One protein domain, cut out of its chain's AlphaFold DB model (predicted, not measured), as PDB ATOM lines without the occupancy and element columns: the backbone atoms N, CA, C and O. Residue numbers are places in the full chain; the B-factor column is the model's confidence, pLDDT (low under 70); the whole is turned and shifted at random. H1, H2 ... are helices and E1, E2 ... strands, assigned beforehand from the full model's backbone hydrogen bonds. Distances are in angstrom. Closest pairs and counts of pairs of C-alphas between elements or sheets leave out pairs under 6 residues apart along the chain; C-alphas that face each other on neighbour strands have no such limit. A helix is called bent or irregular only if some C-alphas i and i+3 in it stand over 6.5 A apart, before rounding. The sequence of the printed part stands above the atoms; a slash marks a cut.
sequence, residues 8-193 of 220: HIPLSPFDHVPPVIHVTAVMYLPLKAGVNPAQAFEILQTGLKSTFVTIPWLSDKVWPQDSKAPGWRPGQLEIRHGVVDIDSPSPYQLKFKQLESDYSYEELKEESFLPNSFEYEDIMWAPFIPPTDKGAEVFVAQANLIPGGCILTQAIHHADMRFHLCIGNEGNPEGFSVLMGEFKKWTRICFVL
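What this domain is: This is residues 8 to 193 of the 220 residues of an uncharacterized protein of Botrytis hyacinthi (UniProt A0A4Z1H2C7). A twisted five-stranded sheet has the long helix H2 along one face, and a small three-stranded sheet extends the body beyond one end of its strands. The short helix H3 sits between the two sheets, and H4 sits at the other end of the large sheet. The 186 printed residues hold the named elements E1 H1 E2 H2 H3 E3 E4 E5 H4 H5 E6 E7 E8 H6; the sheets run E5 E6 E7 E2 E8, mixed, and E1 E4 E3, antiparallel. The class is mixed, with 89 residues, under half, in named elements. The whole is compact, with a radius of gyration of the C-alphas of 17.3 A and spans of 56 by 43 by 26 A.

How they stand to each other: E1, residues 8 to 10, is antiparallel to E4, residues 77 to 81, with N 9 and O 79 2.8 A apart. H1, residues 13 to 16, touches no helix. E2, residues 22 to 30, has two antiparallel neighbours: E7, residues 149 to 157, with N 25 and O 154 2.8 A apart, and E8, residues 175 to 179, with N 26 and O 177 2.8 A apart. H2, residues 37 to 54, is on the large sheet at a height of 10.0 A, over E6, residues 139 to 146, and along the strands at 15 degrees on the local plane. H3, residues 56 to 59, only grazes both sheets; the closest C-alphas of H3 and E4, Trp 57 and His 81, are 5.1 A apart. E3, residues 61 to 64, makes a hairpin with E4, with N 63 and O 78 2.8 A apart. E5, residues 94 to 98, is parallel to E6, with N 97 and O 143 2.9 A apart; with H4, residues 105 to 110, and H5, residues 120 to 123, between them along the chain, they form a strand-helix-strand unit, two parallel neighbour strands joined through helices. H4 is over E2 on the opposite face from H2, while H5 only grazes the sheet. E6 and E7 form a hairpin, with N 142 and O 153 2.8 A apart. H6, residues 181 to 185, is close to H5 but not clearly touching, with C-alphas 120 and 181 closest at 7.3 A. H2 and H4 have every O i to N i+4 pair within hydrogen-bond range, H6 has 0 of 1 and 1 of 2 O i to N i+3 pairs, and H1, H3 and H5 are too short for an i+4 pair.

Where its parts are: E1 begins at C-alpha 8, (29.522, -39.781, -40.797). E2 is 25.1 A long, H2 26.0 A, E6 23.1 A and E7 26.4 A. H6 is irregular, with C-alphas 182 and 185 7.2 A apart, and its last residue, Lys 185, has its C-alpha 185 at (26.165, -51.258, -6.878).

The domain as a whole: The C-alphas farthest apart, Ala 33 and Lys 68, are 56.7 A apart. The printed part has no cut. The links E3 to E4, E4 to E5, H5 to E6 and E7 to E8 are long. Residues 160 to 193 have pLDDT under 70.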
ATOM      1  N   HIS A   8      29.795 -38.481 -41.402       91.94
ATOM      2  CA  HIS A   8      29.522 -39.781 -40.797       91.94
ATOM      3  C   HIS A   8      30.811 -40.326 -40.188       91.94
ATOM      4  O   HIS A   8      31.825 -40.445 -40.880       91.94
ATOM      5  N   ILE A   9      30.770 -40.662 -38.903       90.00
ATOM      6  CA  ILE A   9      31.894 -41.233 -38.163       90.00
ATOM      7  C   ILE A   9      31.497 -42.651 -37.740       90.00
ATOM      8  O   ILE A   9      30.744 -42.801 -36.775       90.00
ATOM      9  N   PRO A  10      31.967 -43.705 -38.433       90.06
ATOM     10  CA  PRO A  10      31.724 -45.072 -37.992       90.06
ATOM     11  C   PRO A  10      32.437 -45.324 -36.659       90.06
ATOM     12  O   PRO A  10      33.613 -44.989 -36.502       90.06
ATOM     13  N   LEU A  11      31.731 -45.931 -35.703       87.50
ATOM     14  CA  LEU A  11      32.317 -46.300 -34.418       87.50
ATOM     15  C   LEU A  11      33.302 -47.468 -34.594       87.50
ATOM     16  O   LEU A  11      33.077 -48.397 -35.366       87.50
ATOM     17  N   SER A  12      34.426 -47.444 -33.892       85.25
ATOM     18  CA  SER A  12      35.410 -48.525 -33.943       85.25
ATOM     19  C   SER A  12      34.912 -49.777 -33.201       85.25
ATOM     20  O   SER A  12      33.992 -49.699 -32.387       85.25
ATOM     21  N   PRO A  13      35.529 -50.956 -33.396       83.62
ATOM     22  CA  PRO A  13      35.181 -52.137 -32.606       83.62
ATOM     23  C   PRO A  13      35.303 -51.934 -31.085       83.62
ATOM     24  O   PRO A  13      34.528 -52.520 -30.337       83.62
ATOM     25  N   PHE A  14      36.232 -51.086 -30.620       79.19
ATOM     26  CA  PHE A  14      36.387 -50.778 -29.191       79.19
ATOM     27  C   PHE A  14      35.223 -49.963 -28.630       79.19
ATOM     28  O   PHE A  14      34.841 -50.157 -27.480       79.19
ATOM     29  N   ASP A  15      34.621 -49.115 -29.458       83.38
ATOM     30  CA  ASP A  15      33.463 -48.296 -29.097       83.38
ATOM     31  C   ASP A  15      32.209 -49.167 -28.851       83.38
ATOM     32  O   ASP A  15      31.276 -48.744 -28.179       83.38
ATOM     33  N   HIS A  16      32.201 -50.421 -29.323       84.12
ATOM     34  CA  HIS A  16      31.119 -51.390 -29.093       84.12
ATOM     35  C   HIS A  16      31.373 -52.325 -27.896       84.12
ATOM     36  O   HIS A  16      30.550 -53.195 -27.618       84.12
ATOM     37  N   VAL A  17      32.513 -52.194 -27.201       83.25
ATOM     38  CA  VAL A  17      32.800 -52.983 -25.987       83.25
ATOM     39  C   VAL A  17      31.870 -52.597 -24.830       83.25
ATOM     40  O   VAL A  17      31.369 -53.500 -24.156       83.25
ATOM     41  N   PRO A  18      31.624 -51.301 -24.559       82.00
ATOM     42  CA  PRO A  18      30.704 -50.911 -23.505       82.00
ATOM     43  C   PRO A  18      29.239 -51.176 -23.876       82.00
ATOM     44  O   PRO A  18      28.885 -51.180 -25.056       82.00
ATOM     45  N   PRO A  19      28.354 -51.339 -22.876       84.94
ATOM     46  CA  PRO A  19      26.924 -51.410 -23.135       84.94
ATOM     47  C   PRO A  19      26.406 -50.094 -23.736       84.94
ATOM     48  O   PRO A  19      26.931 -49.012 -23.467       84.94
ATOM     49  N   VAL A  20      25.329 -50.186 -24.517       88.19
ATOM     50  CA  VAL A  20      24.636 -49.029 -25.103       88.19
ATOM     51  C   VAL A  20      23.823 -48.325 -24.013       88.19
ATOM     52  O   VAL A  20      22.652 -48.626 -23.793       88.19
ATOM     53  N   ILE A  21      24.482 -47.424 -23.288       89.44
ATOM     54  CA  ILE A  21      23.910 -46.623 -22.200       89.44
ATOM     55  C   ILE A  21      24.390 -45.175 -22.293       89.44
ATOM     56  O   ILE A  21      25.433 -44.892 -22.884       89.44
ATOM     57  N   HIS A  22      23.668 -44.266 -21.650       89.50
ATOM     58  CA  HIS A  22      24.193 -42.959 -21.292       89.50
ATOM     59  C   HIS A  22      24.974 -43.057 -19.981       89.50
ATOM     60  O   HIS A  22      24.405 -43.306 -18.915       89.50
ATOM     61  N   VAL A  23      26.283 -42.823 -20.037       87.94
ATOM     62  CA  VAL A  23      27.078 -42.660 -18.821       87.94
ATOM     63  C   VAL A  23      26.841 -41.275 -18.276       87.94
ATOM     64  O   VAL A  23      27.042 -40.282 -18.974       87.94
ATOM     65  N   THR A  24      26.418 -41.224 -17.021       87.69
ATOM     66  CA  THR A  24      25.959 -39.990 -16.407       87.69
ATOM     67  C   THR A  24      26.982 -39.490 -15.405       87.69
ATOM     68  O   THR A  24      27.526 -40.260 -14.619       87.69
ATOM     69  N   ALA A  25      27.233 -38.189 -15.410       87.12
ATOM     70  CA  ALA A  25      28.003 -37.506 -14.389       87.12
ATOM     71  C   ALA A  25      27.169 -36.377 -13.781       87.12
ATOM     72  O   ALA A  25      26.466 -35.662 -14.490       87.12
ATOM     73  N   VAL A  26      27.269 -36.214 -12.468       90.12
ATOM     74  CA  VAL A  26      26.588 -35.183 -11.688       90.12
ATOM     75  C   VAL A  26      27.638 -34.281 -11.070       90.12
ATOM     76  O   VAL A  26      28.573 -34.760 -10.424       90.12
ATOM     77  N   MET A  27      27.484 -32.977 -11.262       90.69
ATOM     78  CA  MET A  27      28.321 -31.953 -10.649       90.69
ATOM     79  C   MET A  27      27.470 -31.048  -9.772       90.69
ATOM     80  O   MET A  27      26.426 -30.559 -10.200       90.69
ATOM     81  N   TYR A  28      27.956 -30.779  -8.566       92.50
ATOM     82  CA  TYR A  28      27.297 -29.897  -7.609       92.50
ATOM     83  C   TYR A  28      27.986 -28.534  -7.630       92.50
ATOM     84  O   TYR A  28      29.103 -28.375  -7.130       92.50
ATOM     85  N   LEU A  29      27.318 -27.542  -8.216       92.31
ATOM     86  CA  LEU A  29      27.845 -26.200  -8.435       92.31
ATOM     87  C   LEU A  29      27.176 -25.207  -7.471       92.31
ATOM     88  O   LEU A  29      25.962 -25.013  -7.562       92.31
ATOM     89  N   PRO A  30      27.926 -24.548  -6.571       93.62
ATOM     90  CA  PRO A  30      27.349 -23.535  -5.696       93.62
ATOM     91  C   PRO A  30      26.981 -22.293  -6.511       93.62
ATOM     92  O   PRO A  30      27.752 -21.846  -7.369       93.62
ATOM     93  N   LEU A  31      25.829 -21.694  -6.220       91.31
ATOM     94  CA  LEU A  31      25.431 -20.410  -6.789       91.31
ATOM     95  C   LEU A  31      25.758 -19.288  -5.807       91.31
ATOM     96  O   LEU A  31      25.558 -19.401  -4.602       91.31
ATOM     97  N   LYS A  32      26.270 -18.166  -6.322       89.25
ATOM     98  CA  LYS A  32      26.484 -16.982  -5.483       89.25
ATOM     99  C   LYS A  32      25.131 -16.427  -5.027       89.25
ATOM    100  O   LYS A  32      24.170 -16.421  -5.795       89.25
ATOM    101  N   ALA A  33      25.083 -15.901  -3.804       88.38
ATOM    102  CA  ALA A  33      23.891 -15.247  -3.274       88.38
ATOM    103  C   ALA A  33      23.392 -14.142  -4.224       88.38
ATOM    104  O   ALA A  33      24.183 -13.341  -4.728       88.38
ATOM    105  N   GLY A  34      22.081 -14.117  -4.475       85.94
ATOM    106  CA  GLY A  34      21.436 -13.146  -5.362       85.94
ATOM    107  C   GLY A  34      21.560 -13.433  -6.864       85.94
ATOM    108  O   GLY A  34      21.008 -12.673  -7.656       85.94
ATOM    109  N   VAL A  35      22.240 -14.510  -7.283       88.94
ATOM    110  CA  VAL A  35      22.255 -14.925  -8.696       88.94
ATOM    111  C   VAL A  35      20.885 -15.458  -9.096       88.94
ATOM    112  O   VAL A  35      20.334 -16.341  -8.442       88.94
ATOM    113  N   ASN A  36      20.357 -14.951 -10.211       89.25
ATOM    114  CA  ASN A  36      19.141 -15.483 -10.808       89.25
ATOM    115  C   ASN A  36      19.437 -16.848 -11.473       89.25
ATOM    116  O   ASN A  36      20.323 -16.919 -12.332       89.25
ATOM    117  N   PRO A  37      18.681 -17.913 -11.151       89.00
ATOM    118  CA  PRO A  37      18.814 -19.222 -11.790       89.00
ATOM    119  C   PRO A  37      18.776 -19.198 -13.326       89.00
ATOM    120  O   PRO A  37      19.541 -19.914 -13.972       89.00
ATOM    121  N   ALA A  38      17.940 -18.344 -13.921       90.31
ATOM    122  CA  ALA A  38      17.850 -18.203 -15.373       90.31
ATOM    123  C   ALA A  38      19.154 -17.657 -15.980       90.31
ATOM    124  O   ALA A  38      19.615 -18.158 -17.001       90.31
ATOM    125  N   GLN A  39      19.807 -16.703 -15.309       91.06
ATOM    126  CA  GLN A  39      21.095 -16.163 -15.758       91.06
ATOM    127  C   GLN A  39      22.205 -17.217 -15.671       91.06
ATOM    128  O   GLN A  39      23.020 -17.344 -16.582       91.06
ATOM    129  N   ALA A  40      22.230 -18.009 -14.594       91.00
ATOM    130  CA  ALA A  40      23.171 -19.123 -14.476       91.00
ATOM    131  C   ALA A  40      22.970 -20.141 -15.613       91.00
ATOM    132  O   ALA A  40      23.938 -20.611 -16.212       91.00
ATOM    133  N   PHE A  41      21.714 -20.434 -15.955       93.94
ATOM    134  CA  PHE A  41      21.375 -21.319 -17.063       93.94
ATOM    135  C   PHE A  41      21.807 -20.774 -18.432       93.94
ATOM    136  O   PHE A  41      22.350 -21.524 -19.240       93.94
ATOM    137  N   GLU A  42      21.628 -19.478 -18.687       92.56
ATOM    138  CA  GLU A  42      22.087 -18.825 -19.923       92.56
ATOM    139  C   GLU A  42      23.609 -18.931 -20.108       92.56
ATOM    140  O   GLU A  42      24.091 -19.183 -21.218       92.56
ATOM    141  N   ILE A  43      24.378 -18.813 -19.020       92.19
ATOM    142  CA  ILE A  43      25.834 -19.008 -19.046       92.19
ATOM    143  C   ILE A  43      26.176 -20.455 -19.426       92.19
ATOM    144  O   ILE A  43      27.027 -20.678 -20.288       92.19
ATOM    145  N   LEU A  44      25.493 -21.442 -18.834       93.06
ATOM    146  CA  LEU A  44      25.694 -22.857 -19.166       93.06
ATOM    147  C   LEU A  44      25.337 -23.158 -20.630       93.06
ATOM    148  O   LEU A  44      26.090 -23.850 -21.312       93.06
ATOM    149  N   GLN A  45      24.238 -22.591 -21.131       93.88
ATOM    150  CA  GLN A  45      23.832 -22.683 -22.538       93.88
ATOM    151  C   GLN A  45      24.899 -22.112 -23.482       93.88
ATOM    152  O   GLN A  45      25.235 -22.725 -24.496       93.88
ATOM    153  N   THR A  46      25.473 -20.962 -23.127       91.31
ATOM    154  CA  THR A  46      26.536 -20.310 -23.909       91.31
ATOM    155  C   THR A  46      27.816 -21.149 -23.930       91.31
ATOM    156  O   THR A  46      28.426 -21.336 -24.989       91.31
ATOM    157  N   GLY A  47      28.199 -21.708 -22.777       90.69
ATOM    158  CA  GLY A  47      29.330 -22.626 -22.664       90.69
ATOM    159  C   GLY A  47      29.134 -23.882 -23.513       90.69
ATOM    160  O   GLY A  47      30.002 -24.216 -24.317       90.69
ATOM    161  N   LEU A  48      27.967 -24.528 -23.415       92.75
ATOM    162  CA  LEU A  48      27.661 -25.726 -24.199       92.75
ATOM    163  C   LEU A  48      27.664 -25.448 -25.706       92.75
ATOM    164  O   LEU A  48      28.216 -26.239 -26.468       92.75
ATOM    165  N   LYS A  49      27.109 -24.310 -26.143       93.44
ATOM    166  CA  LYS A  49      27.156 -23.916 -27.556       93.44
ATOM    167  C   LYS A  49      28.598 -23.790 -28.048       93.44
ATOM    168  O   LYS A  49      28.934 -24.330 -29.097       93.44
ATOM    169  N   SER A  50      29.459 -23.139 -27.269       90.81
ATOM    170  CA  SER A  50      30.883 -22.994 -27.603       90.81
ATOM    171  C   SER A  50      31.590 -24.355 -27.688       90.81
ATOM    172  O   SER A  50      32.385 -24.591 -28.602       90.81
ATOM    173  N   THR A  51      31.252 -25.286 -26.787       90.31
ATOM    174  CA  THR A  51      31.731 -26.675 -26.847       90.31
ATOM    175  C   THR A  51      31.279 -27.365 -28.130       90.31
ATOM    176  O   THR A  51      32.100 -27.986 -28.794       90.31
ATOM    177  N   PHE A  52      30.015 -27.225 -28.530       91.94
ATOM    178  CA  PHE A  52      29.492 -27.820 -29.763       91.94
ATOM    179  C   PHE A  52      30.088 -27.209 -31.033       91.94
ATOM    180  O   PHE A  52      30.327 -27.930 -31.991       91.94
ATOM    181  N   VAL A  53      30.411 -25.916 -31.047       89.75
ATOM    182  CA  VAL A  53      31.170 -25.318 -32.160       89.75
ATOM    183  C   VAL A  53      32.564 -25.949 -32.273       89.75
ATOM    184  O   VAL A  53      33.037 -26.229 -33.372       89.75
ATOM    185  N   THR A  54      33.212 -26.216 -31.137       88.06
ATOM    186  CA  THR A  54      34.563 -26.806 -31.089       88.06
ATOM    187  C   THR A  54      34.557 -28.310 -31.381       88.06
ATOM    188  O   THR A  54      35.487 -28.834 -31.993       88.06
ATOM    189  N   ILE A  55      33.506 -29.012 -30.948       89.38
ATOM    190  CA  ILE A  55      33.347 -30.467 -31.028       89.38
ATOM    191  C   ILE A  55      31.947 -30.782 -31.595       89.38
ATOM    192  O   ILE A  55      31.051 -31.191 -30.853       89.38
ATOM    193  N   PRO A  56      31.721 -30.596 -32.912       90.38
ATOM    194  CA  PRO A  56      30.374 -30.639 -33.496       90.38
ATOM    195  C   PRO A  56      29.668 -31.981 -33.363       90.38
ATOM    196  O   PRO A  56      28.456 -32.024 -33.163       90.38
ATOM    197  N   TRP A  57      30.418 -33.080 -33.404       89.69
ATOM    198  CA  TRP A  57      29.848 -34.418 -33.283       89.69
ATOM    199  C   TRP A  57      29.160 -34.667 -31.931       89.69
ATOM    200  O   TRP A  57      28.249 -35.488 -31.869       89.69
ATOM    201  N   LEU A  58      29.530 -33.925 -30.877       91.19
ATOM    202  CA  LEU A  58      28.925 -34.028 -29.544       91.19
ATOM    203  C   LEU A  58      27.475 -33.521 -29.532       91.19
ATOM    204  O   LEU A  58      26.672 -33.938 -28.705       91.19
ATOM    205  N   SER A  59      27.136 -32.622 -30.456       92.19
ATOM    206  CA  SER A  59      25.806 -32.011 -30.555       92.19
ATOM    207  C   SER A  59      24.773 -32.877 -31.274       92.19
ATOM    208  O   SER A  59      23.624 -32.470 -31.433       92.19
ATOM    209  N   ASP A  60      25.179 -34.051 -31.741       92.88
ATOM    210  CA  ASP A  60      24.409 -34.843 -32.685       92.88
ATOM    211  C   ASP A  60      24.122 -36.244 -32.128       92.88
ATOM    212  O   ASP A  60      24.080 -36.447 -30.912       92.88
ATOM    213  N   LYS A  61      23.810 -37.201 -33.006       94.56
ATOM    214  CA  LYS A  61      23.228 -38.489 -32.626       94.56
ATOM    215  C   LYS A  61      24.033 -39.686 -33.115       94.56
ATOM    216  O   LYS A  61      24.602 -39.672 -34.209       94.56
ATOM    217  N   VAL A  62      23.986 -40.751 -32.321       93.75
ATOM    218  CA  VAL A  62      24.416 -42.104 -32.670       93.75
ATOM    219  C   VAL A  62      23.273 -42.835 -33.370       93.75
ATOM    220  O   VAL A  62      22.140 -42.864 -32.886       93.75
ATOM    221  N   TRP A  63      23.593 -43.466 -34.494       94.38
ATOM    222  CA  TRP A  63      22.665 -44.200 -35.346       94.38
ATOM    223  C   TRP A  63      23.210 -45.585 -35.694       94.38
ATOM    224  O   TRP A  63      24.425 -45.758 -35.793       94.38
ATOM    225  N   PRO A  64      22.336 -46.561 -35.991       93.88
ATOM    226  CA  PRO A  64      22.714 -47.728 -36.766       93.88
ATOM    227  C   PRO A  64      23.286 -47.283 -38.107       93.88
ATOM    228  O   PRO A  64      22.669 -46.483 -38.824       93.88
ATOM    229  N   GLN A  65      24.457 -47.805 -38.449       92.56
ATOM    230  CA  GLN A  65      25.040 -47.581 -39.759       92.56
ATOM    231  C   GLN A  65      24.191 -48.275 -40.837       92.56
ATOM    232  O   GLN A  65      23.690 -49.384 -40.630       92.56
ATOM    233  N   ASP A  66      24.035 -47.622 -41.993       91.56
ATOM    234  CA  ASP A  66      23.349 -48.199 -43.154       91.56
ATOM    235  C   ASP A  66      24.060 -49.489 -43.598       91.56
ATOM    236  O   ASP A  66      25.282 -49.509 -43.747       91.56
ATOM    237  N   SER A  67      23.300 -50.559 -43.845       93.19
ATOM    238  CA  SER A  67      23.843 -51.850 -44.287       93.19
ATOM    239  C   SER A  67      24.552 -51.800 -45.639       93.19
ATOM    240  O   SER A  67      25.317 -52.704 -45.972       93.19
ATOM    241  N   LYS A  68      24.321 -50.739 -46.416       93.69
ATOM    242  CA  LYS A  68      24.988 -50.467 -47.693       93.69
ATOM    243  C   LYS A  68      26.252 -49.621 -47.542       93.69
ATOM    244  O   LYS A  68      26.960 -49.432 -48.531       93.69
ATOM    245  N   ALA A  69      26.534 -49.082 -46.354       90.31
ATOM    246  CA  ALA A  69      27.713 -48.257 -46.136       90.31
ATOM    247  C   ALA A  69      29.003 -49.098 -46.250       90.31
ATOM    248  O   ALA A  69      29.044 -50.248 -45.802       90.31
ATOM    249  N   PRO A  70      30.090 -48.543 -46.817       86.62
ATOM    250  CA  PRO A  70      31.376 -49.229 -46.856       86.62
ATOM    251  C   PRO A  70      31.858 -49.614 -45.452       86.62
ATOM    252  O   PRO A  70      31.882 -48.785 -44.546       86.62
ATOM    253  N   GLY A  71      32.281 -50.868 -45.280       84.06
ATOM    254  CA  GLY A  71      32.803 -51.365 -44.001       84.06
ATOM    255  C   GLY A  71      31.741 -51.746 -42.966       84.06
ATOM    256  O   GLY A  71      32.118 -52.118 -41.853       84.06
ATOM    257  N   TRP A  72      30.455 -51.703 -43.329       91.38
ATOM    258  CA  TRP A  72      29.355 -52.091 -42.450       91.38
ATOM    259  C   TRP A  72      29.499 -53.516 -41.902       91.38
ATOM    260  O   TRP A  72      29.966 -54.438 -42.580       91.38
ATOM    261  N   ARG A  73      29.038 -53.695 -40.661       87.88
ATOM    262  CA  ARG A  73      28.903 -54.985 -39.978       87.88
ATOM    263  C   ARG A  73      27.568 -55.032 -39.227       87.88
ATOM    264  O   ARG A  73      27.060 -53.982 -38.834       87.88
ATOM    265  N   PRO A  74      26.997 -56.219 -38.965       89.81
ATOM    266  CA  PRO A  74      25.816 -56.328 -38.115       89.81
ATOM    267  C   PRO A  74      26.035 -55.655 -36.752       89.81
ATOM    268  O   PRO A  74      27.025 -55.930 -36.079       89.81
ATOM    269  N   GLY A  75      25.113 -54.771 -36.359       87.56
ATOM    270  CA  GLY A  75      25.184 -54.024 -35.095       87.56
ATOM    271  C   GLY A  75      26.107 -52.801 -35.105       87.56
ATOM    272  O   GLY A  75      26.244 -52.153 -34.074       87.56
ATOM    273  N   GLN A  76      26.716 -52.472 -36.246       90.62
ATOM    274  CA  GLN A  76      27.611 -51.330 -36.388       90.62
ATOM    275  C   GLN A  76      26.872 -50.000 -36.192       90.62
ATOM    276  O   GLN A  76      25.849 -49.738 -36.832       90.62
ATOM    277  N   LEU A  77      27.425 -49.149 -35.332       92.12
ATOM    278  CA  LEU A  77      26.934 -47.800 -35.068       92.12
ATOM    279  C   LEU A  77      27.819 -46.736 -35.735       92.12
ATOM    280  O   LEU A  77      28.992 -46.969 -36.052       92.12
ATOM    281  N   GLU A  78      27.254 -45.551 -35.929       92.06
ATOM    282  CA  GLU A  78      27.946 -44.358 -36.411       92.06
ATOM    283  C   GLU A  78      27.382 -43.087 -35.770       92.06
ATOM    284  O   GLU A  78      26.203 -43.026 -35.422       92.06
ATOM    285  N   ILE A  79      28.210 -42.052 -35.653       92.56
ATOM    286  CA  ILE A  79      27.749 -40.695 -35.349       92.56
ATOM    287  C   ILE A  79      27.503 -39.977 -36.670       92.56
ATOM    288  O   ILE A  79      28.349 -40.002 -37.567       92.56
ATOM    289  N   ARG A  80      26.349 -39.324 -36.791       92.50
ATOM    290  CA  ARG A  80      26.020 -38.467 -37.937       92.50
ATOM    291  C   ARG A  80      25.941 -37.046 -37.445       92.50
ATOM    292  O   ARG A  80      25.038 -36.766 -36.666       92.50
ATOM    293  N   HIS A  81      26.844 -36.178 -37.891       89.75
ATOM    294  CA  HIS A  81      26.883 -34.817 -37.378       89.75
ATOM    295  C   HIS A  81      26.991 -33.732 -38.439       89.75
ATOM    296  O   HIS A  81      27.555 -33.935 -39.516       89.75
ATOM    297  N   GLY A  82      26.437 -32.568 -38.117       88.94
ATOM    298  CA  GLY A  82      26.559 -31.350 -38.906       88.94
ATOM    299  C   GLY A  82      27.655 -30.417 -38.394       88.94
ATOM    300  O   GLY A  82      28.355 -30.693 -37.418       88.94
ATOM    301  N   VAL A  83      27.784 -29.276 -39.070       88.06
ATOM    302  CA  VAL A  83      28.484 -28.107 -38.528       88.06
ATOM    303  C   VAL A  83      27.542 -27.390 -37.562       88.06
ATOM    304  O   VAL A  83      26.368 -27.177 -37.883       88.06
ATOM    305  N   VAL A  84      28.067 -27.005 -36.402       88.00
ATOM    306  CA  VAL A  84      27.368 -26.161 -35.430       88.00
ATOM    307  C   VAL A  84      27.841 -24.728 -35.619       88.00
ATOM    308  O   VAL A  84      29.033 -24.448 -35.545       88.00
ATOM    309  N   ASP A  85      26.896 -23.831 -35.880       89.50
ATOM    310  CA  ASP A  85      27.153 -22.399 -36.005       89.50
ATOM    311  C   ASP A  85      27.045 -21.728 -34.626       89.50
ATOM    312  O   ASP A  85      26.138 -22.042 -33.849       89.50
ATOM    313  N   ILE A  86      27.942 -20.794 -34.317       88.62
ATOM    314  CA  ILE A  86      27.899 -20.014 -33.075       88.62
ATOM    315  C   ILE A  86      26.646 -19.131 -33.000       88.62
ATOM    316  O   ILE A  86      26.106 -18.910 -31.912       88.62
ATOM    317  N   ASP A  87      26.133 -18.710 -34.157       91.06
ATOM    318  CA  ASP A  87      24.924 -17.895 -34.275       91.06
ATOM    319  C   ASP A  87      23.643 -18.744 -34.264       91.06
ATOM    320  O   ASP A  87      22.526 -18.219 -34.272       91.06
ATOM    321  N   SER A  88      23.772 -20.077 -34.211       87.88
ATOM    322  CA  SER A  88      22.622 -20.974 -34.089       87.88
ATOM    323  C   SER A  88      21.895 -20.785 -32.746       87.88
ATOM    324  O   SER A  88      22.481 -20.289 -31.777       87.88
ATOM    325  N   PRO A  89      20.607 -21.163 -32.645       91.56
ATOM    326  CA  PRO A  89      19.882 -21.134 -31.378       91.56
ATOM    327  C   PRO A  89      20.593 -21.918 -30.268       91.56
ATOM    328  O   PRO A  89      21.423 -22.788 -30.525       91.56
ATOM    329  N   SER A  90      20.262 -21.615 -29.013       90.69
ATOM    330  CA  SER A  90      20.816 -22.348 -27.871       90.69
ATOM    331  C   SER A  90      20.541 -23.856 -27.983       90.69
ATOM    332  O   SER A  90      19.437 -24.242 -28.385       90.69
ATOM    333  N   PRO A  91      21.521 -24.710 -27.641       92.88
ATOM    334  CA  PRO A  91      21.384 -26.153 -27.770       92.88
ATOM    335  C   PRO A  91      20.215 -26.689 -26.937       92.88
ATOM    336  O   PRO A  91      20.074 -26.413 -25.744       92.88
ATOM    337  N   TYR A  92      19.363 -27.498 -27.571       95.69
ATOM    338  CA  TYR A  92      18.191 -28.081 -26.914       95.69
ATOM    339  C   TYR A  92      18.562 -29.182 -25.912       95.69
ATOM    340  O   TYR A  92      17.713 -29.561 -25.101       95.69
ATOM    341  N   GLN A  93      19.786 -29.711 -26.006       96.38
ATOM    342  CA  GLN A  93      20.322 -30.831 -25.235       96.38
ATOM    343  C   GLN A  93      20.483 -30.492 -23.752       96.38
ATOM    344  O   GLN A  93      20.450 -31.399 -22.924       96.38
ATOM    345  N   LEU A  94      20.622 -29.206 -23.411       96.69
ATOM    346  CA  LEU A  94      20.651 -28.724 -22.035       96.69
ATOM    347  C   LEU A  94      19.258 -28.240 -21.615       96.69
ATOM    348  O   LEU A  94      18.735 -27.261 -22.152       96.69
ATOM    349  N   LYS A  95      18.657 -28.919 -20.636       97.50
ATOM    350  CA  LYS A  95      17.358 -28.546 -20.055       97.50
ATOM    351  C   LYS A  95      17.519 -27.818 -18.729       97.50
ATOM    352  O   LYS A  95      18.455 -28.079 -17.978       97.50
ATOM    353  N   PHE A  96      16.582 -26.923 -18.446       96.69
ATOM    354  CA  PHE A  96      16.441 -26.270 -17.152       96.69
ATOM    355  C   PHE A  96      15.340 -26.968 -16.358       96.69
ATOM    356  O   PHE A  96      14.252 -27.187 -16.895       96.69
ATOM    357  N   LYS A  97      15.598 -27.272 -15.087       96.88
ATOM    358  CA  LYS A  97      14.586 -27.744 -14.142       96.88
ATOM    359  C   LYS A  97      14.769 -27.015 -12.815       96.88
ATOM    360  O   LYS A  97      15.839 -27.087 -12.219       96.88
ATOM    361  N   GLN A  98      13.724 -26.347 -12.332       95.00
ATOM    362  CA  GLN A  98      13.647 -26.004 -10.914       95.00
ATOM    363  C   GLN A  98      13.304 -27.301 -10.178       95.00
ATOM    364  O   GLN A  98      12.246 -27.877 -10.426       95.00
ATOM    365  N   LEU A  99      14.231 -27.813  -9.374       93.31
ATOM    366  CA  LEU A  99      14.051 -29.096  -8.716       93.31
ATOM    367  C   LEU A  99      13.226 -28.888  -7.447       93.31
ATOM    368  O   LEU A  99      13.604 -28.105  -6.576       93.31
ATOM    369  N   GLU A 100      12.099 -29.583  -7.357       88.75
ATOM    370  CA  GLU A 100      11.365 -29.723  -6.103       88.75
ATOM    371  C   GLU A 100      12.171 -30.679  -5.224       88.75
ATOM    372  O   GLU A 100      12.253 -31.874  -5.497       88.75
ATOM    373  N   SER A 101      12.868 -30.128  -4.236       84.88
ATOM    374  CA  SER A 101      13.728 -30.879  -3.331       84.88
ATOM    375  C   SER A 101      13.652 -30.260  -1.946       84.88
ATOM    376  O   SER A 101      13.625 -29.035  -1.819       84.88
ATOM    377  N   ASP A 102      13.672 -31.114  -0.928       86.31
ATOM    378  CA  ASP A 102      13.820 -30.692   0.465       86.31
ATOM    379  C   ASP A 102      15.257 -30.244   0.780       86.31
ATOM    380  O   ASP A 102      15.496 -29.672   1.837       86.31
ATOM    381  N   TYR A 103      16.205 -30.478  -0.136       89.38
ATOM    382  CA  TYR A 103      17.610 -30.137   0.039       89.38
ATOM    383  C   TYR A 103      17.970 -28.759  -0.523       89.38
ATOM    384  O   TYR A 103      17.745 -28.442  -1.697       89.38
ATOM    385  N   SER A 104      18.671 -27.980   0.291       93.94
ATOM    386  CA  SER A 104      19.551 -26.895  -0.138       93.94
ATOM    387  C   SER A 104      20.934 -27.415  -0.542       93.94
ATOM    388  O   SER A 104      21.336 -28.541  -0.234       93.94
ATOM    389  N   TYR A 105      21.701 -26.580  -1.246       93.69
ATOM    390  CA  TYR A 105      23.083 -26.902  -1.597       93.69
ATOM    391  C   TYR A 105      23.954 -27.118  -0.353       93.69
ATOM    392  O   TYR A 105      24.783 -28.027  -0.326       93.69
ATOM    393  N   GLU A 106      23.763 -26.290   0.670       94.25
ATOM    394  CA  GLU A 106      24.454 -26.384   1.952       94.25
ATOM    395  C   GLU A 106      24.180 -27.721   2.653       94.25
ATOM    396  O   GLU A 106      25.132 -28.375   3.070       94.25
ATOM    397  N   GLU A 107      22.929 -28.184   2.692       94.69
ATOM    398  CA  GLU A 107      22.583 -29.490   3.277       94.69
ATOM    399  C   GLU A 107      23.205 -30.649   2.487       94.69
ATOM    400  O   GLU A 107      23.828 -31.535   3.074       94.69
ATOM    401  N   LEU A 108      23.153 -30.614   1.146       93.06
ATOM    402  CA  LEU A 108      23.843 -31.619   0.321       93.06
ATOM    403  C   LEU A 108      25.347 -31.650   0.596       93.06
ATOM    404  O   LEU A 108      25.966 -32.714   0.573       93.06
ATOM    405  N   LYS A 109      25.950 -30.483   0.831       92.56
ATOM    406  CA  LYS A 109      27.371 -30.360   1.140       92.56
ATOM    407  C   LYS A 109      27.704 -30.917   2.522       92.56
ATOM    408  O   LYS A 109      28.724 -31.594   2.653       92.56
ATOM    409  N   GLU A 110      26.871 -30.664   3.527       94.06
ATOM    410  CA  GLU A 110      27.012 -31.245   4.869       94.06
ATOM    411  C   GLU A 110      26.926 -32.777   4.828       94.06
ATOM    412  O   GLU A 110      27.724 -33.462   5.470       94.06
ATOM    413  N   GLU A 111      26.061 -33.322   3.972       90.44
ATOM    414  CA  GLU A 111      25.955 -34.763   3.712       90.44
ATOM    415  C   GLU A 111      27.040 -35.314   2.767       90.44
ATOM    416  O   GLU A 111      27.047 -36.500   2.438       90.44
ATOM    417  N   SER A 112      28.010 -34.492   2.349       90.31
ATOM    418  CA  SER A 112      29.099 -34.882   1.438       90.31
ATOM    419  C   SER A 112      28.631 -35.366   0.055       90.31
ATOM    420  O   SER A 112      29.269 -36.230  -0.549       90.31
ATOM    421  N   PHE A 113      27.550 -34.777  -0.465       89.56
ATOM    422  CA  PHE A 113      27.001 -35.019  -1.802       89.56
ATOM    423  C   PHE A 113      26.725 -36.503  -2.074       89.56
ATOM    424  O   PHE A 113      27.311 -37.105  -2.982       89.56
ATOM    425  N   LEU A 114      25.849 -37.111  -1.268       84.44
ATOM    426  CA  LEU A 114      25.565 -38.539  -1.373       84.44
ATOM    427  C   LEU A 114      25.122 -38.914  -2.804       84.44
ATOM    428  O   LEU A 114      24.215 -38.306  -3.373       84.44
ATOM    429  N   PRO A 115      25.712 -39.958  -3.414       75.25
ATOM    430  CA  PRO A 115      25.396 -40.334  -4.793       75.25
ATOM    431  C   PRO A 115      23.967 -40.870  -4.994       75.25
ATOM    432  O   PRO A 115      23.581 -41.155  -6.125       75.25
ATOM    433  N   ASN A 116      23.189 -41.036  -3.924       84.12
ATOM    434  CA  ASN A 116      21.775 -41.409  -3.945       84.12
ATOM    435  C   ASN A 116      20.846 -40.300  -3.418       84.12
ATOM    436  O   ASN A 116      19.695 -40.602  -3.125       84.12
ATOM    437  N   SER A 117      21.312 -39.050  -3.301       88.00
ATOM    438  CA  SER A 117      20.448 -37.919  -2.920       88.00
ATOM    439  C   SER A 117      19.317 -37.666  -3.923       88.00
ATOM    440  O   SER A 117      18.324 -37.042  -3.572       88.00
ATOM    441  N   PHE A 118      19.465 -38.135  -5.166       89.88
ATOM    442  CA  PHE A 118      18.489 -37.947  -6.234       89.88
ATOM    443  C   PHE A 118      18.335 -39.217  -7.063       89.88
ATOM    444  O   PHE A 118      19.324 -39.902  -7.362       89.88
ATOM    445  N   GLU A 119      17.104 -39.501  -7.485       89.62
ATOM    446  CA  GLU A 119      16.860 -40.502  -8.513       89.62
ATOM    447  C   GLU A 119      17.194 -39.951  -9.898       89.62
ATOM    448  O   GLU A 119      17.139 -38.747 -10.151       89.62
ATOM    449  N   TYR A 120      17.607 -40.841 -10.800       88.19
ATOM    450  CA  TYR A 120      18.122 -40.452 -12.112       88.19
ATOM    451  C   TYR A 120      17.071 -39.675 -12.915       88.19
ATOM    452  O   TYR A 120      17.371 -38.636 -13.502       88.19
ATOM    453  N   GLU A 121      15.831 -40.152 -12.872       91.00
ATOM    454  CA  GLU A 121      14.672 -39.606 -13.569       91.00
ATOM    455  C   GLU A 121      14.298 -38.201 -13.072       91.00
ATOM    456  O   GLU A 121      13.721 -37.406 -13.817       91.00
ATOM    457  N   ASP A 122      14.672 -37.854 -11.838       92.56
ATOM    458  CA  ASP A 122      14.428 -36.521 -11.292       92.56
ATOM    459  C   ASP A 122      15.423 -35.494 -11.825       92.56
ATOM    460  O   ASP A 122      15.066 -34.326 -12.011       92.56
ATOM    461  N   ILE A 123      16.657 -35.909 -12.102       94.25
ATOM    462  CA  ILE A 123      17.754 -35.001 -12.457       94.25
ATOM    463  C   ILE A 123      18.239 -35.144 -13.901       94.25
ATOM    464  O   ILE A 123      19.184 -34.447 -14.279       94.25
ATOM    465  N   MET A 124      17.604 -35.994 -14.710       94.94
ATOM    466  CA  MET A 124      17.901 -36.177 -16.130       94.94
ATOM    467  C   MET A 124      16.636 -36.501 -16.937       94.94
ATOM    468  O   MET A 124      15.898 -37.428 -16.628       94.94
ATOM    469  N   TRP A 125      16.412 -35.755 -18.020       95.75
ATOM    470  CA  TRP A 125      15.272 -35.952 -18.925       95.75
ATOM    471  C   TRP A 125      15.480 -37.084 -19.939       95.75
ATOM    472  O   TRP A 125      14.516 -37.589 -20.517       95.75
ATOM    473  N   ALA A 126      16.733 -37.441 -20.220       93.75
ATOM    474  CA  ALA A 126      17.070 -38.463 -21.197       93.75
ATOM    475  C   ALA A 126      17.077 -39.861 -20.558       93.75
ATOM    476  O   ALA A 126      17.515 -40.012 -19.418       93.75
ATOM    477  N   PRO A 127      16.663 -40.913 -21.281       92.19
ATOM    478  CA  PRO A 127      16.666 -42.267 -20.737       92.19
ATOM    479  C   PRO A 127      18.094 -42.783 -20.532       92.19
ATOM    480  O   PRO A 127      18.979 -42.516 -21.347       92.19
ATOM    481  N   PHE A 128      18.312 -43.578 -19.481       89.50
ATOM    482  CA  PHE A 128      19.609 -44.215 -19.220       89.50
ATOM    483  C   PHE A 128      20.019 -45.183 -20.344       89.50
ATOM    484  O   PHE A 128      21.187 -45.240 -20.720       89.50
ATOM    485  N   ILE A 129      19.051 -45.909 -20.914       92.25
ATOM    486  CA  ILE A 129      19.236 -46.730 -22.117       92.25
ATOM    487  C   ILE A 129      18.680 -45.942 -23.309       92.25
ATOM    488  O   ILE A 129      17.458 -45.799 -23.420       92.25
ATOM    489  N   PRO A 130      19.532 -45.397 -24.191       91.50
ATOM    490  CA  PRO A 130      19.059 -44.583 -25.296       91.50
ATOM    491  C   PRO A 130      18.468 -45.412 -26.449       91.50
ATOM    492  O   PRO A 130      18.971 -46.495 -26.757       91.50
ATOM    493  N   PRO A 131      17.445 -44.891 -27.153       89.50
ATOM    494  CA  PRO A 131      16.881 -45.535 -28.337       89.50
ATOM    495  C   PRO A 131      17.758 -45.268 -29.569       89.50
ATOM    496  O   PRO A 131      17.600 -44.260 -30.260       89.50
ATOM    497  N   THR A 132      18.711 -46.158 -29.853       85.00
ATOM    498  CA  THR A 132      19.623 -46.006 -31.002       85.00
ATOM    499  C   THR A 132      18.900 -46.075 -32.346       85.00
ATOM    500  O   THR A 132      19.262 -45.354 -33.270       85.00
ATOM    501  N   ASP A 133      17.822 -46.851 -32.451       88.12
ATOM    502  CA  ASP A 133      16.976 -46.972 -33.647       88.12
ATOM    503  C   ASP A 133      16.353 -45.638 -34.096       88.12
ATOM    504  O   ASP A 133      16.096 -45.437 -35.284       88.12
ATOM    505  N   LYS A 134      16.151 -44.709 -33.156       89.62
ATOM    506  CA  LYS A 134      15.576 -43.374 -33.392       89.62
ATOM    507  C   LYS A 134      16.612 -42.249 -33.362       89.62
ATOM    508  O   LYS A 134      16.237 -41.078 -33.420       89.62
ATOM    509  N   GLY A 135      17.893 -42.599 -33.279       91.88
ATOM    510  CA  GLY A 135      18.977 -41.651 -33.075       91.88
ATOM    511  C   GLY A 135      19.122 -41.308 -31.598       91.88
ATOM    512  O   GLY A 135      18.392 -40.467 -31.063       91.88
ATOM    513  N   ALA A 136      20.095 -41.946 -30.958       93.88
ATOM    514  CA  ALA A 136      20.469 -41.673 -29.580       93.88
ATOM    515  C   ALA A 136      21.280 -40.378 -29.513       93.88
ATOM    516  O   ALA A 136      22.209 -40.217 -30.292       93.88
ATOM    517  N   GLU A 137      20.955 -39.462 -28.603       94.75
ATOM    518  CA  GLU A 137      21.779 -38.266 -28.392       94.75
ATOM    519  C   GLU A 137      23.202 -38.681 -27.989       94.75
ATOM    520  O   GLU A 137      23.382 -39.599 -27.190       94.75
ATOM    521  N   VAL A 138      24.221 -38.026 -28.543       93.56
ATOM    522  CA  VAL A 138      25.600 -38.244 -28.097       93.56
ATOM    523  C   VAL A 138      25.794 -37.614 -26.718       93.56
ATOM    524  O   VAL A 138      26.349 -38.253 -25.829       93.56
ATOM    525  N   PHE A 139      25.297 -36.387 -26.529       94.69
ATOM    526  CA  PHE A 139      25.379 -35.637 -25.279       94.69
ATOM    527  C   PHE A 139      24.032 -35.025 -24.907       94.69
ATOM    528  O   PHE A 139      23.361 -34.399 -25.726       94.69
ATOM    529  N   VAL A 140      23.684 -35.123 -23.629       95.75
ATOM    530  CA  VAL A 140      22.515 -34.482 -23.022       95.75
ATOM    531  C   VAL A 140      22.859 -33.972 -21.635       95.75
ATOM    532  O   VAL A 140      23.710 -34.531 -20.947       95.75
ATOM    533  N   ALA A 141      22.191 -32.911 -21.200       96.81
ATOM    534  CA  ALA A 141      22.383 -32.368 -19.867       96.81
ATOM    535  C   ALA A 141      21.100 -31.768 -19.287       96.81
ATOM    536  O   ALA A 141      20.168 -31.383 -20.001       96.81
ATOM    537  N   GLN A 142      21.072 -31.649 -17.967       97.75
ATOM    538  CA  GLN A 142      20.033 -30.964 -17.220       97.75
ATOM    539  C   GLN A 142      20.672 -30.152 -16.095       97.75
ATOM    540  O   GLN A 142      21.413 -30.682 -15.267       97.75
ATOM    541  N   ALA A 143      20.383 -28.856 -16.076       97.00
ATOM    542  CA  ALA A 143      20.673 -27.982 -14.954       97.00
ATOM    543  C   ALA A 143      19.478 -28.034 -13.997       97.00
ATOM    544  O   ALA A 143      18.397 -27.539 -14.326       97.00
ATOM    545  N   ASN A 144      19.680 -28.652 -12.837       96.62
ATOM    546  CA  ASN A 144      18.671 -28.780 -11.792       96.62
ATOM    547  C   ASN A 144      18.959 -27.755 -10.698       96.62
ATOM    548  O   ASN A 144      20.039 -27.760 -10.111       96.62
ATOM    549  N   LEU A 145      18.033 -26.838 -10.459       94.62
ATOM    550  CA  LEU A 145      18.238 -25.703  -9.569       94.62
ATOM    551  C   LEU A 145      17.582 -25.976  -8.221       94.62
ATOM    552  O   LEU A 145      16.413 -26.350  -8.168       94.62
ATOM    553  N   ILE A 146      18.343 -25.742  -7.157       94.19
ATOM    554  CA  ILE A 146      17.931 -25.861  -5.755       94.19
ATOM    555  C   ILE A 146      18.323 -24.576  -5.009       94.19
ATOM    556  O   ILE A 146      19.116 -23.783  -5.534       94.19
ATOM    557  N   PRO A 147      17.811 -24.324  -3.794       93.69
ATOM    558  CA  PRO A 147      18.300 -23.218  -2.978       93.69
ATOM    559  C   PRO A 147      19.828 -23.276  -2.814       93.69
ATOM    560  O   PRO A 147      20.379 -24.300  -2.420       93.69
ATOM    561  N   GLY A 148      20.519 -22.188  -3.167       92.75
ATOM    562  CA  GLY A 148      21.977 -22.064  -3.022       92.75
ATOM    563  C   GLY A 148      22.825 -22.740  -4.110       92.75
ATOM    564  O   GLY A 148      24.040 -22.542  -4.132       92.75
ATOM    565  N   GLY A 149      22.241 -23.485  -5.060       93.50
ATOM    566  CA  GLY A 149      23.053 -24.283  -5.982       93.50
ATOM    567  C   GLY A 149      22.392 -24.777  -7.263       93.50
ATOM    568  O   GLY A 149      21.193 -24.645  -7.500       93.50
ATOM    569  N   CYS A 150      23.231 -25.372  -8.109       94.75
ATOM    570  CA  CYS A 150      22.855 -26.058  -9.333       94.75
ATOM    571  C   CYS A 150      23.485 -27.454  -9.357       94.75
ATOM    572  O   CYS A 150      24.702 -27.606  -9.259       94.75
ATOM    573  N   ILE A 151      22.650 -28.472  -9.520       95.25
ATOM    574  CA  ILE A 151      23.061 -29.845  -9.783       95.25
ATOM    575  C   ILE A 151      23.056 -30.021 -11.302       95.25
ATOM    576  O   ILE A 151      22.003 -30.163 -11.931       95.25
ATOM    577  N   LEU A 152      24.241 -29.957 -11.901       95.56
ATOM    578  CA  LEU A 152      24.426 -30.144 -13.332       95.56
ATOM    579  C   LEU A 152      24.638 -31.628 -13.622       95.56
ATOM    580  O   LEU A 152      25.707 -32.180 -13.354       95.56
ATOM    581  N   THR A 153      23.622 -32.254 -14.198       95.06
ATOM    582  CA  THR A 153      23.674 -33.648 -14.635       95.06
ATOM    583  C   THR A 153      23.951 -33.678 -16.127       95.06
ATOM    584  O   THR A 153      23.235 -33.050 -16.900       95.06
ATOM    585  N   GLN A 154      24.969 -34.415 -16.549       92.81
ATOM    586  CA  GLN A 154      25.295 -34.652 -17.953       92.81
ATOM    587  C   GLN A 154      25.295 -36.148 -18.236       92.81
ATOM    588  O   GLN A 154      25.676 -36.932 -17.371       92.81
ATOM    589  N   ALA A 155      24.904 -36.535 -19.439       91.88
ATOM    590  CA  ALA A 155      24.918 -37.909 -19.902       91.88
ATOM    591  C   ALA A 155      25.536 -37.966 -21.302       91.88
ATOM    592  O   ALA A 155      25.199 -37.156 -22.166       91.88
ATOM    593  N   ILE A 156      26.450 -38.913 -21.507       91.25
ATOM    594  CA  ILE A 156      27.145 -39.125 -22.782       91.25
ATOM    595  C   ILE A 156      26.949 -40.570 -23.216       91.25
ATOM    596  O   ILE A 156      27.052 -41.486 -22.396       91.25
ATOM    597  N   HIS A 157      26.667 -40.792 -24.495       90.81
ATOM    598  CA  HIS A 157      26.543 -42.134 -25.049       90.81
ATOM    599  C   HIS A 157      27.855 -42.914 -24.851       90.81
ATOM    600  O   HIS A 157      28.914 -42.492 -25.304       90.81
ATOM    601  N   HIS A 158      27.817 -44.073 -24.184       83.50
ATOM    602  CA  HIS A 158      29.038 -44.750 -23.723       83.50
ATOM    603  C   HIS A 158      29.984 -45.144 -24.864       83.50
ATOM    604  O   HIS A 158      31.204 -45.082 -24.703       83.50
ATOM    605  N   ALA A 159      29.429 -45.517 -26.019       72.25
ATOM    606  CA  ALA A 159      30.216 -45.866 -27.200       72.25
ATOM    607  C   ALA A 159      31.106 -44.710 -27.701       72.25
ATOM    608  O   ALA A 159      32.031 -44.924 -28.469       72.25
ATOM    609  N   ASP A 160      30.845 -43.488 -27.247       63.75
ATOM    610  CA  ASP A 160      31.584 -42.286 -27.608       63.75
ATOM    611  C   ASP A 160      32.527 -41.801 -26.485       63.75
ATOM    612  O   ASP A 160      33.249 -40.818 -26.630       63.75
ATOM    613  N   MET A 161      32.615 -42.523 -25.361       61.41
ATOM    614  CA  MET A 161      33.505 -42.146 -24.263       61.41
ATOM    615  C   MET A 161      34.979 -42.465 -24.573       61.41
ATOM    616  O   MET A 161      35.637 -43.273 -23.915       61.41
ATOM    617  N   ARG A 162      35.547 -41.764 -25.551       54.41
ATOM    618  CA  ARG A 162      36.977 -41.473 -25.585       54.41
ATOM    619  C   ARG A 162      37.205 -40.486 -24.448       54.41
ATOM    620  O   ARG A 162      36.670 -39.389 -24.503       54.41
ATOM    621  N   PHE A 163      37.917 -40.887 -23.391       36.28
ATOM    622  CA  PHE A 163      38.148 -40.087 -22.178       36.28
ATOM    623  C   PHE A 163      38.622 -38.648 -22.490       36.28
ATOM    624  O   PHE A 163      39.818 -38.365 -22.538       36.28
ATOM    625  N   HIS A 164      37.683 -37.723 -22.690       36.88
ATOM    626  CA  HIS A 164      37.925 -36.297 -22.843       36.88
ATOM    627  C   HIS A 164      36.770 -35.552 -22.171       36.88
ATOM    628  O   HIS A 164      35.716 -35.310 -22.753       36.88
ATOM    629  N   LEU A 165      36.944 -35.254 -20.883       41.31
ATOM    630  CA  LEU A 165      35.990 -34.473 -20.103       41.31
ATOM    631  C   LEU A 165      35.985 -33.031 -20.633       41.31
ATOM    632  O   LEU A 165      36.932 -32.282 -20.399       41.31
ATOM    633  N   CYS A 166      34.932 -32.650 -21.356       43.09
ATOM    634  CA  CYS A 166      34.803 -31.333 -21.977       43.09
ATOM    635  C   CYS A 166      33.883 -30.426 -21.158       43.09
ATOM    636  O   CYS A 166      32.733 -30.228 -21.533       43.09
ATOM    637  N   ILE A 167      34.376 -29.849 -20.059       45.53
ATOM    638  CA  ILE A 167      33.765 -28.637 -19.496       45.53
ATOM    639  C   ILE A 167      34.870 -27.649 -19.139       45.53
ATOM    640  O   ILE A 167      35.609 -27.825 -18.173       45.53
ATOM    641  N   GLY A 168      34.963 -26.599 -19.954       38.88
ATOM    642  CA  GLY A 168      35.700 -25.387 -19.651       38.88
ATOM    643  C   GLY A 168      34.784 -24.402 -18.939       38.88
ATOM    644  O   GLY A 168      33.941 -23.769 -19.565       38.88
ATOM    645  N   ASN A 169      34.952 -24.274 -17.631       34.19
ATOM    646  CA  ASN A 169      34.685 -23.037 -16.913       34.19
ATOM    647  C   ASN A 169      35.516 -23.101 -15.633       34.19
ATOM    648  O   ASN A 169      35.510 -24.137 -14.980       34.19
ATOM    649  N   GLU A 170      36.238 -22.049 -15.265       40.81
ATOM    650  CA  GLU A 170      37.254 -22.030 -14.191       40.81
ATOM    651  C   GLU A 170      36.720 -22.328 -12.755       40.81
ATOM    652  O   GLU A 170      37.383 -22.054 -11.754       40.81
ATOM    653  N   GLY A 171      35.519 -22.903 -12.620       44.56
ATOM    654  CA  GLY A 171      34.907 -23.412 -11.397       44.56
ATOM    655  C   GLY A 171      35.171 -24.906 -11.199       44.56
ATOM    656  O   GLY A 171      34.522 -25.753 -11.803       44.56
ATOM    657  N   ASN A 172      36.105 -25.219 -10.301       51.22
ATOM    658  CA  ASN A 172      36.334 -26.573  -9.801       51.22
ATOM    659  C   ASN A 172      35.046 -27.100  -9.134       51.22
ATOM    660  O   ASN A 172      34.644 -26.503  -8.129       51.22
ATOM    661  N   PRO A 173      34.399 -28.165  -9.645       49.59
ATOM    662  CA  PRO A 173      33.207 -28.709  -9.001       49.59
ATOM    663  C   PRO A 173      33.566 -29.177  -7.588       49.59
ATOM    664  O   PRO A 173      34.563 -29.873  -7.412       49.59
ATOM    665  N   GLU A 174      32.783 -28.790  -6.575       47.88
ATOM    666  CA  GLU A 174      33.067 -29.206  -5.189       47.88
ATOM    667  C   GLU A 174      32.778 -30.697  -4.986       47.88
ATOM    668  O   GLU A 174      33.386 -31.319  -4.123       47.88
ATOM    669  N   GLY A 175      31.922 -31.278  -5.830       50.09
ATOM    670  CA  GLY A 175      31.627 -32.702  -5.894       50.09
ATOM    671  C   GLY A 175      31.396 -33.153  -7.337       50.09
ATOM    672  O   GLY A 175      30.748 -32.450  -8.118       50.09
ATOM    673  N   PHE A 176      31.919 -34.326  -7.681       52.75
ATOM    674  CA  PHE A 176      31.674 -35.024  -8.943       52.75
ATOM    675  C   PHE A 176      31.266 -36.461  -8.652       52.75
ATOM    676  O   PHE A 176      32.026 -37.169  -7.996       52.75
ATOM    677  N   SER A 177      30.133 -36.900  -9.188       49.88
ATOM    678  CA  SER A 177      29.636 -38.273  -9.050       49.88
ATOM    679  C   SER A 177      29.371 -38.871 -10.426       49.88
ATOM    680  O   SER A 177      28.842 -38.186 -11.295       49.88
ATOM    681  N   VAL A 178      29.681 -40.151 -10.634       54.84
ATOM    682  CA  VAL A 178      29.242 -40.885 -11.835       54.84
ATOM    683  C   VAL A 178      27.999 -41.694 -11.481       54.84
ATOM    684  O   VAL A 178      28.045 -42.544 -10.594       54.84
ATOM    685  N   LEU A 179      26.890 -41.436 -12.170       51.31
ATOM    686  CA  LEU A 179      25.669 -42.226 -12.069       51.31
ATOM    687  C   LEU A 179      25.634 -43.245 -13.211       51.31
ATOM    688  O   LEU A 179      25.681 -42.904 -14.390       51.31
ATOM    689  N   MET A 180      25.549 -44.521 -12.852       45.53
ATOM    690  CA  MET A 180      25.504 -45.640 -13.799       45.53
ATOM    691  C   MET A 180      24.230 -46.482 -13.604       45.53
ATOM    692  O   MET A 180      24.314 -47.702 -13.569       45.53
ATOM    693  N   GLY A 181      23.050 -45.874 -13.424       51.50
ATOM    694  CA  GLY A 181      21.768 -46.607 -13.348       51.50
ATOM    695  C   GLY A 181      21.787 -47.829 -12.405       51.50
ATOM    696  O   GLY A 181      22.290 -47.751 -11.286       51.50
ATOM    697  N   GLU A 182      21.314 -48.993 -12.864       38.06
ATOM    698  CA  GLU A 182      21.344 -50.276 -12.120       38.06
ATOM    699  C   GLU A 182      22.767 -50.748 -11.709       38.06
ATOM    700  O   GLU A 182      22.925 -51.575 -10.806       38.06
ATOM    701  N   PHE A 183      23.837 -50.182 -12.287       37.47
ATOM    702  CA  PHE A 183      25.226 -50.379 -11.844       37.47
ATOM    703  C   PHE A 183      25.629 -49.499 -10.641       37.47
ATOM    704  O   PHE A 183      26.787 -49.579 -10.213       37.47
ATOM    705  N   LYS A 184      24.697 -48.756 -10.006       41.50
ATOM    706  CA  LYS A 184      24.862 -48.069  -8.691       41.50
ATOM    707  C   LYS A 184      25.581 -48.947  -7.637       41.50
ATOM    708  O   LYS A 184      26.198 -48.440  -6.698       41.50
ATOM    709  N   LYS A 185      25.520 -50.281  -7.774       35.62
ATOM    710  CA  LYS A 185      26.165 -51.258  -6.878       35.62
ATOM    711  C   LYS A 185      27.673 -51.469  -7.100       35.62
ATOM    712  O   LYS A 185      28.319 -51.935  -6.169       35.62
ATOM    713  N   TRP A 186      28.242 -51.133  -8.263       27.11
ATOM    714  CA  TRP A 186      29.603 -51.567  -8.640       27.11
ATOM    715  C   TRP A 186      30.644 -50.455  -8.807       27.11
ATOM    716  O   TRP A 186      31.829 -50.728  -8.640       27.11
ATOM    717  N   THR A 187      30.254 -49.206  -9.076       32.00
ATOM    718  CA  THR A 187      31.202 -48.076  -9.103       32.00
ATOM    719  C   THR A 187      30.614 -46.883  -8.359       32.00
ATOM    720  O   THR A 187      29.685 -46.229  -8.815       32.00
ATOM    721  N   ARG A 188      31.136 -46.638  -7.152       41.47
ATOM    722  CA  ARG A 188      30.791 -45.493  -6.303       41.47
ATOM    723  C   ARG A 188      32.004 -44.589  -6.252       41.47
ATOM    724  O   ARG A 188      32.931 -44.856  -5.494       41.47
ATOM    725  N   ILE A 189      32.033 -43.573  -7.103       41.59
ATOM    726  CA  ILE A 189      33.136 -42.622  -7.108       41.59
ATOM    727  C   ILE A 189      32.543 -41.222  -7.044       41.59
ATOM    728  O   ILE A 189      32.022 -40.714  -8.035       41.59
ATOM    729  N   CYS A 190      32.615 -40.646  -5.846       38.69
ATOM    730  CA  CYS A 190      32.392 -39.234  -5.593       38.69
ATOM    731  C   CYS A 190      33.757 -38.596  -5.341       38.69
ATOM    732  O   CYS A 190      34.453 -38.983  -4.401       38.69
ATOM    733  N   PHE A 191      34.162 -37.642  -6.175       43.81
ATOM    734  CA  PHE A 191      35.348 -36.835  -5.913       43.81
ATOM    735  C   PHE A 191      34.909 -35.501  -5.331       43.81
ATOM    736  O   PHE A 191      34.280 -34.707  -6.026       43.81
ATOM    737  N   VAL A 192      35.268 -35.245  -4.074       45.44
ATOM    738  CA  VAL A 192      35.216 -33.894  -3.512       45.44
ATOM    739  C   VAL A 192      36.518 -33.204  -3.892       45.44
ATOM    740  O   VAL A 192      37.589 -33.614  -3.435       45.44
ATOM    741  N   LEU A 193      36.465 -32.208  -4.777       42.69
ATOM    742  CA  LEU A 193      37.680 -31.526  -5.218       42.69
ATOM    743  C   LEU A 193      38.009 -30.378  -4.252       42.69
ATOM    744  O   LEU A 193      37.204 -29.459  -4.087       42.69
TER     745      LEU A 193